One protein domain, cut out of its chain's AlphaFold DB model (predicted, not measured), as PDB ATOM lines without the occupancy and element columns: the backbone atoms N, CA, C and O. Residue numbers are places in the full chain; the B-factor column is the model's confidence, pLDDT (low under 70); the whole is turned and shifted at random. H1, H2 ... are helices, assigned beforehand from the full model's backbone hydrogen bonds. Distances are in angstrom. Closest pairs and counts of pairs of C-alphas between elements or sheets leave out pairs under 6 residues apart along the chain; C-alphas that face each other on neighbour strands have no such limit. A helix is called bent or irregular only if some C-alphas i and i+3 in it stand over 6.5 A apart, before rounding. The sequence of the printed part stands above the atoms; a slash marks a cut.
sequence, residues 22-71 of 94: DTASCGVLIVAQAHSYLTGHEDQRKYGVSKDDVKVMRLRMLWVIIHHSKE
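Overview. This is residues 22 to 71 of the 94 residues of an uncharacterized protein of Phytophthora parasitica (strain INRA-310) (UniProt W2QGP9). Two helices, H1 and H3, cross at a steep angle in their earlier parts, and the chain between them makes a loop to one side that holds the short helix H2 beside the later part of H1. The last part of H3 and the tail after it, residues 62 to 71, stick out from this body as an arm and make much of the length. The printed part has 50 residues with three named helices, in the order H1, H2, H3, and no named strand; the class is all helix. It is only just loose, close to compact, with a radius of gyration of the C-alphas of 11.7 A, and its outline is only just flat, spanning 37 by 26 by 14 A.

Arrangement. Go along the printed part from Asp 22, and you first reach H1, residues 26 to 38. A tight link of 3 residues leads to H2, residues 42 to 46. Look at residues 33 to 36 of H1, where it touches H2; the closest C-alphas are those of Ser 36 and Glu 42, 6.0 A apart. A tight link of 4 residues leads on to H3, residues 51 to 68, and H2 and H3 are apart. Go back to residues 28 to 32 of H1, which touch residues 54 to 58 of H3; the closest C-alphas are those of Val 28 and Arg 58, 6.7 A apart. H1 and H3 run the same way at a steep tilt of 68 degrees, only just short of about perpendicular. In H1 and H3 every O i to N i+4 pair is within hydrogen-bond range, while H2 has 0 of 1 such pairs and 2 of 2 O i to N i+3 pairs within range.

Along the chain. Find C-alpha 26 at (39.587, 10.739, 29.336); from there H1 runs 18.5 A to C-alpha 38 at (38.290, -7.682, 29.531), with y falling along the way. H2 follows, from Glu 42 to Lys 46; it is neither bent nor irregular, but only just: C-alphas 42 and 45 are 6.1 A apart. Next find C-alpha 51 at (41.159, 12.605, 17.620), where H3 begins; it runs 25.5 A to C-alpha 68 at (21.790, -2.496, 24.586).

Size, cuts and confidence. The two C-alphas farthest apart are those of Lys 46 and Glu 71, at 37.2 A. Residues 62 to 71, of which 62 to 68 belong to H3, stand free; without them the body of 40 residues spans 26 by 20 by 15 A. The printed part has no cut, and neither link is long. In the B-factor column the mean pLDDT of the printed part is 84.6, and the model's confidence is under 70 at residues 42 to 46 and 69 to 71.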
ATOM      1  N   ASP A  22      43.261  15.208  23.606       90.81
ATOM      2  CA  ASP A  22      42.608  16.440  24.047       90.81
ATOM      3  C   ASP A  22      42.336  16.413  25.562       90.81
ATOM      4  O   ASP A  22      42.689  15.462  26.251       90.81
ATOM      5  N   THR A  23      41.720  17.466  26.097       91.00
ATOM      6  CA  THR A  23      41.422  17.604  27.532       91.00
ATOM      7  C   THR A  23      40.074  17.001  27.952       91.00
ATOM      8  O   THR A  23      39.693  17.131  29.113       91.00
ATOM      9  N   ALA A  24      39.330  16.369  27.036       92.25
ATOM     10  CA  ALA A  24      37.921  16.006  27.225       92.25
ATOM     11  C   ALA A  24      37.582  14.545  26.861       92.25
ATOM     12  O   ALA A  24      36.407  14.155  26.868       92.25
ATOM     13  N   SER A  25      38.580  13.726  26.524       93.69
ATOM     14  CA  SER A  25      38.386  12.350  26.047       93.69
ATOM     15  C   SER A  25      38.775  11.273  27.058       93.69
ATOM     16  O   SER A  25      38.605  10.087  26.775       93.69
ATOM     17  N   CYS A  26      39.203  11.657  28.262       90.88
ATOM     18  CA  CYS A  26      39.587  10.739  29.336       90.88
ATOM     19  C   CYS A  26      38.521   9.670  29.647       90.88
ATOM     20  O   CYS A  26      38.859   8.496  29.770       90.88
ATOM     21  N   GLY A  27      37.234  10.030  29.698       91.94
ATOM     22  CA  GLY A  27      36.155   9.072  29.975       91.94
ATOM     23  C   GLY A  27      36.013   7.988  28.901       91.94
ATOM     24  O   GLY A  27      35.830   6.815  29.217       91.94
ATOM     25  N   VAL A  28      36.170   8.362  27.629       92.56
ATOM     26  CA  VAL A  28      36.142   7.419  26.498       92.56
ATOM     27  C   VAL A  28      37.338   6.466  26.581       92.56
ATOM     28  O   VAL A  28      37.206   5.263  26.377       92.56
ATOM     29  N   LEU A  29      38.507   6.986  26.942       90.50
ATOM     30  CA  LEU A  29      39.724   6.185  27.050       90.50
ATOM     31  C   LEU A  29      39.681   5.187  28.206       90.50
ATOM     32  O   LEU A  29      40.100   4.049  28.023       90.50
ATOM     33  N   ILE A  30      39.111   5.563  29.353       90.00
ATOM     34  CA  ILE A  30      38.931   4.643  30.488       90.00
ATOM     35  C   ILE A  30      38.054   3.453  30.083       90.00
ATOM     36  O   ILE A  30      38.422   2.304  30.325       90.00
ATOM     37  N   VAL A  31      36.918   3.709  29.428       91.62
ATOM     38  CA  VAL A  31      36.005   2.639  28.994       91.62
ATOM     39  C   VAL A  31      36.658   1.759  27.924       91.62
ATOM     40  O   VAL A  31      36.550   0.537  27.998       91.62
ATOM     41  N   ALA A  32      37.369   2.354  26.960       89.12
ATOM     42  CA  ALA A  32      38.102   1.600  25.946       89.12
ATOM     43  C   ALA A  32      39.187   0.707  26.572       89.12
ATOM     44  O   ALA A  32      39.265  -0.477  26.251       89.12
ATOM     45  N   GLN A  33      39.971   1.237  27.515       86.56
ATOM     46  CA  GLN A  33      41.024   0.491  28.199       86.56
ATOM     47  C   GLN A  33      40.461  -0.669  29.030       86.56
ATOM     48  O   GLN A  33      41.017  -1.769  28.997       86.56
ATOM     49  N   ALA A  34      39.354  -0.444  29.743       88.75
ATOM     50  CA  ALA A  34      38.666  -1.485  30.502       88.75
ATOM     51  C   ALA A  34      38.133  -2.590  29.580       88.75
ATOM     52  O   ALA A  34      38.357  -3.771  29.834       88.75
ATOM     53  N   HIS A  35      37.485  -2.215  28.473       88.75
ATOM     54  CA  HIS A  35      36.998  -3.167  27.477       88.75
ATOM     55  C   HIS A  35      38.133  -4.026  26.905       88.75
ATOM     56  O   HIS A  35      38.003  -5.245  26.806       88.75
ATOM     57  N   SER A  36      39.260  -3.411  26.553       86.06
ATOM     58  CA  SER A  36      40.410  -4.119  25.985       86.06
ATOM     59  C   SER A  36      41.074  -5.065  26.975       86.06
ATOM     60  O   SER A  36      41.481  -6.155  26.586       86.06
ATOM     61  N   TYR A  37      41.105  -4.705  28.260       85.19
ATOM     62  CA  TYR A  37      41.537  -5.620  29.314       85.19
ATOM     63  C   TYR A  37      40.607  -6.836  29.423       85.19
ATOM     64  O   TYR A  37      41.065  -7.973  29.411       85.19
ATOM     65  N   LEU A  38      39.290  -6.610  29.437       88.31
ATOM     66  CA  LEU A  38      38.290  -7.682  29.531       88.31
ATOM     67  C   LEU A  38      38.252  -8.602  28.301       88.31
ATOM     68  O   LEU A  38      37.801  -9.738  28.403       88.31
ATOM     69  N   THR A  39      38.702  -8.119  27.144       88.06
ATOM     70  CA  THR A  39      38.690  -8.867  25.875       88.06
ATOM     71  C   THR A  39      40.056  -9.436  25.487       88.06
ATOM     72  O   THR A  39      40.171 -10.070  24.443       88.06
ATOM     73  N   GLY A  40      41.088  -9.247  26.319       84.88
ATOM     74  CA  GLY A  40      42.440  -9.754  26.061       84.88
ATOM     75  C   GLY A  40      43.204  -8.999  24.963       84.88
ATOM     76  O   GLY A  40      44.172  -9.520  24.414       84.88
ATOM     77  N   HIS A  41      42.796  -7.772  24.633       78.75
ATOM     78  CA  HIS A  41      43.426  -6.919  23.618       78.75
ATOM     79  C   HIS A  41      44.371  -5.879  24.243       78.75
ATOM     80  O   HIS A  41      44.211  -4.669  24.073       78.75
ATOM     81  N   GLU A  42      45.383  -6.335  24.980       68.69
ATOM     82  CA  GLU A  42      46.274  -5.451  25.750       68.69
ATOM     83  C   GLU A  42      47.231  -4.598  24.898       68.69
ATOM     84  O   GLU A  42      47.750  -3.585  25.375       68.69
ATOM     85  N   ASP A  43      47.425  -4.938  23.619       64.19
ATOM     86  CA  ASP A  43      48.302  -4.195  22.701       64.19
ATOM     87  C   ASP A  43      47.847  -2.753  22.435       64.19
ATOM     88  O   ASP A  43      48.640  -1.913  22.000       64.19
ATOM     89  N   GLN A  44      46.599  -2.418  22.779       59.97
ATOM     90  CA  GLN A  44      46.080  -1.051  22.722       59.97
ATOM     91  C   GLN A  44      46.828  -0.064  23.633       59.97
ATOM     92  O   GLN A  44      46.733   1.144  23.430       59.97
ATOM     93  N   ARG A  45      47.632  -0.557  24.586       62.31
ATOM     94  CA  ARG A  45      48.496   0.272  25.439       62.31
ATOM     95  C   ARG A  45      49.668   0.915  24.690       62.31
ATOM     96  O   ARG A  45      50.391   1.689  25.300       62.31
ATOM     97  N   LYS A  46      49.922   0.599  23.414       63.19
ATOM     98  CA  LYS A  46      51.184   0.977  22.742       63.19
ATOM     99  C   LYS A  46      51.081   2.092  21.699       63.19
ATOM    100  O   LYS A  46      52.123   2.603  21.304       63.19
ATOM    101  N   TYR A  47      49.886   2.490  21.248       71.75
ATOM    102  CA  TYR A  47      49.753   3.523  20.210       71.75
ATOM    103  C   TYR A  47      49.123   4.816  20.736       71.75
ATOM    104  O   TYR A  47      48.271   4.804  21.623       71.75
ATOM    105  N   GLY A  48      49.571   5.953  20.200       80.56
ATOM    106  CA  GLY A  48      48.985   7.256  20.505       80.56
ATOM    107  C   GLY A  48      47.578   7.353  19.925       80.56
ATOM    108  O   GLY A  48      47.387   7.121  18.734       80.56
ATOM    109  N   VAL A  49      46.595   7.696  20.756       87.44
ATOM    110  CA  VAL A  49      45.200   7.804  20.321       87.44
ATOM    111  C   VAL A  49      44.997   9.140  19.621       87.44
ATOM    112  O   VAL A  49      45.221  10.198  20.205       87.44
ATOM    113  N   SER A  50      44.559   9.101  18.366       91.31
ATOM    114  CA  SER A  50      44.229  10.296  17.594       91.31
ATOM    115  C   SER A  50      42.824  10.818  17.920       91.31
ATOM    116  O   SER A  50      41.978  10.124  18.491       91.31
ATOM    117  N   LYS A  51      42.524  12.055  17.507       91.81
ATOM    118  CA  LYS A  51      41.159  12.605  17.620       91.81
ATOM    119  C   LYS A  51      40.135  11.800  16.817       91.81
ATOM    120  O   LYS A  51      38.969  11.753  17.207       91.81
ATOM    121  N   ASP A  52      40.541  11.176  15.716       93.75
ATOM    122  CA  ASP A  52      39.635  10.365  14.904       93.75
ATOM    123  C   ASP A  52      39.368   9.002  15.549       93.75
ATOM    124  O   ASP A  52      38.217   8.562  15.567       93.75
ATOM    125  N   ASP A  53      40.364   8.406  16.211       90.81
ATOM    126  CA  ASP A  53      40.156   7.219  17.051       90.81
ATOM    127  C   ASP A  53      39.110   7.493  18.138       90.81
ATOM    128  O   ASP A  53      38.181   6.706  18.327       90.81
ATOM    129  N   VAL A  54      39.195   8.652  18.805       92.94
ATOM    130  CA  VAL A  54      38.200   9.076  19.805       92.94
ATOM    131  C   VAL A  54      36.798   9.171  19.201       92.94
ATOM    132  O   VAL A  54      35.837   8.726  19.833       92.94
ATOM    133  N   LYS A  55      36.640   9.733  17.995       94.81
ATOM    134  CA  LYS A  55      35.325   9.809  17.327       94.81
ATOM    135  C   LYS A  55      34.750   8.415  17.084       94.81
ATOM    136  O   LYS A  55      33.577   8.184  17.375       94.81
ATOM    137  N   VAL A  56      35.575   7.480  16.614       93.44
ATOM    138  CA  VAL A  56      35.170   6.084  16.395       93.44
ATOM    139  C   VAL A  56      34.787   5.409  17.714       93.44
ATOM    140  O   VAL A  56      33.751   4.748  17.782       93.44
ATOM    141  N   MET A  57      35.569   5.603  18.780       93.88
ATOM    142  CA  MET A  57      35.260   5.063  20.110       93.88
ATOM    143  C   MET A  57      33.930   5.601  20.648       93.88
ATOM    144  O   MET A  57      33.092   4.815  21.088       93.88
ATOM    145  N   ARG A  58      33.690   6.916  20.552       95.25
ATOM    146  CA  ARG A  58      32.414   7.542  20.946       95.25
ATOM    147  C   ARG A  58      31.239   6.959  20.167       95.25
ATOM    148  O   ARG A  58      30.221   6.640  20.771       95.25
ATOM    149  N   LEU A  59      31.390   6.779  18.854       95.38
ATOM    150  CA  LEU A  59      30.343   6.197  18.016       95.38
ATOM    151  C   LEU A  59      30.028   4.752  18.424       95.38
ATOM    152  O   LEU A  59      28.859   4.397  18.547       95.38
ATOM    153  N   ARG A  60      31.050   3.931  18.694       92.06
ATOM    154  CA  ARG A  60      30.865   2.549  19.172       92.06
ATOM    155  C   ARG A  60      30.182   2.497  20.537       92.06
ATOM    156  O   ARG A  60      29.288   1.683  20.730       92.06
ATOM    157  N   MET A  61      30.560   3.376  21.464       92.94
ATOM    158  CA  MET A  61      29.893   3.473  22.767       92.94
ATOM    159  C   MET A  61      28.435   3.886  22.623       92.94
ATOM    160  O   MET A  61      27.569   3.268  23.231       92.94
ATOM    161  N   LEU A  62      28.156   4.893  21.793       93.31
ATOM    162  CA  LEU A  62      26.795   5.330  21.517       93.31
ATOM    163  C   LEU A  62      25.966   4.197  20.904       93.31
ATOM    164  O   LEU A  62      24.838   3.980  21.325       93.31
ATOM    165  N   TRP A  63      26.544   3.437  19.972       91.00
ATOM    166  CA  TRP A  63      25.901   2.263  19.389       91.00
ATOM    167  C   TRP A  63      25.564   1.214  20.450       91.00
ATOM    168  O   TRP A  63      24.433   0.743  20.507       91.00
ATOM    169  N   VAL A  64      26.512   0.893  21.337       88.06
ATOM    170  CA  VAL A  64      26.269  -0.032  22.451       88.06
ATOM    171  C   VAL A  64      25.158   0.491  23.357       88.06
ATOM    172  O   VAL A  64      24.266  -0.272  23.709       88.06
ATOM    173  N   ILE A  65      25.169   1.780  23.699       87.56
ATOM    174  CA  ILE A  65      24.132   2.389  24.536       87.56
ATOM    175  C   ILE A  65      22.775   2.282  23.851       87.56
ATOM    176  O   ILE A  65      21.858   1.786  24.477       87.56
ATOM    177  N   ILE A  66      22.648   2.679  22.586       86.56
ATOM    178  CA  ILE A  66      21.367   2.670  21.866       86.56
ATOM    179  C   ILE A  66      20.839   1.240  21.689       86.56
ATOM    180  O   ILE A  66      19.657   0.993  21.901       86.56
ATOM    181  N   HIS A  67      21.702   0.285  21.329       80.06
ATOM    182  CA  HIS A  67      21.277  -1.087  21.037       80.06
ATOM    183  C   HIS A  67      21.113  -1.973  22.274       80.06
ATOM    184  O   HIS A  67      20.301  -2.896  22.252       80.06
ATOM    185  N   HIS A  68      21.878  -1.728  23.340       70.88
ATOM    186  CA  HIS A  68      21.790  -2.496  24.586       70.88
ATOM    187  C   HIS A  68      21.023  -1.779  25.691       70.88
ATOM    188  O   HIS A  68      20.626  -2.430  26.663       70.88
ATOM    189  N   SER A  69      20.720  -0.484  25.547       61.47
ATOM    190  CA  SER A  69      19.541   0.053  26.205       61.47
ATOM    191  C   SER A  69      18.363  -0.653  25.563       61.47
ATOM    192  O   SER A  69      17.904  -0.280  24.488       61.47
ATOM    193  N   LYS A  70      17.843  -1.689  26.226       55.81
ATOM    194  CA  LYS A  70      16.412  -1.933  26.094       55.81
ATOM    195  C   LYS A  70      15.788  -0.568  26.339       55.81
ATOM    196  O   LYS A  70      16.069   0.017  27.393       55.81
ATOM    197  N   GLU A  71      15.032  -0.041  25.374       57.06
ATOM    198  CA  GLU A  71      14.083   1.018  25.684       57.06
ATOM    199  C   GLU A  71      13.422   0.553  26.975       57.06
ATOM    200  O   GLU A  71      12.850  -0.543  27.022       57.06
TER     201      GLU A  71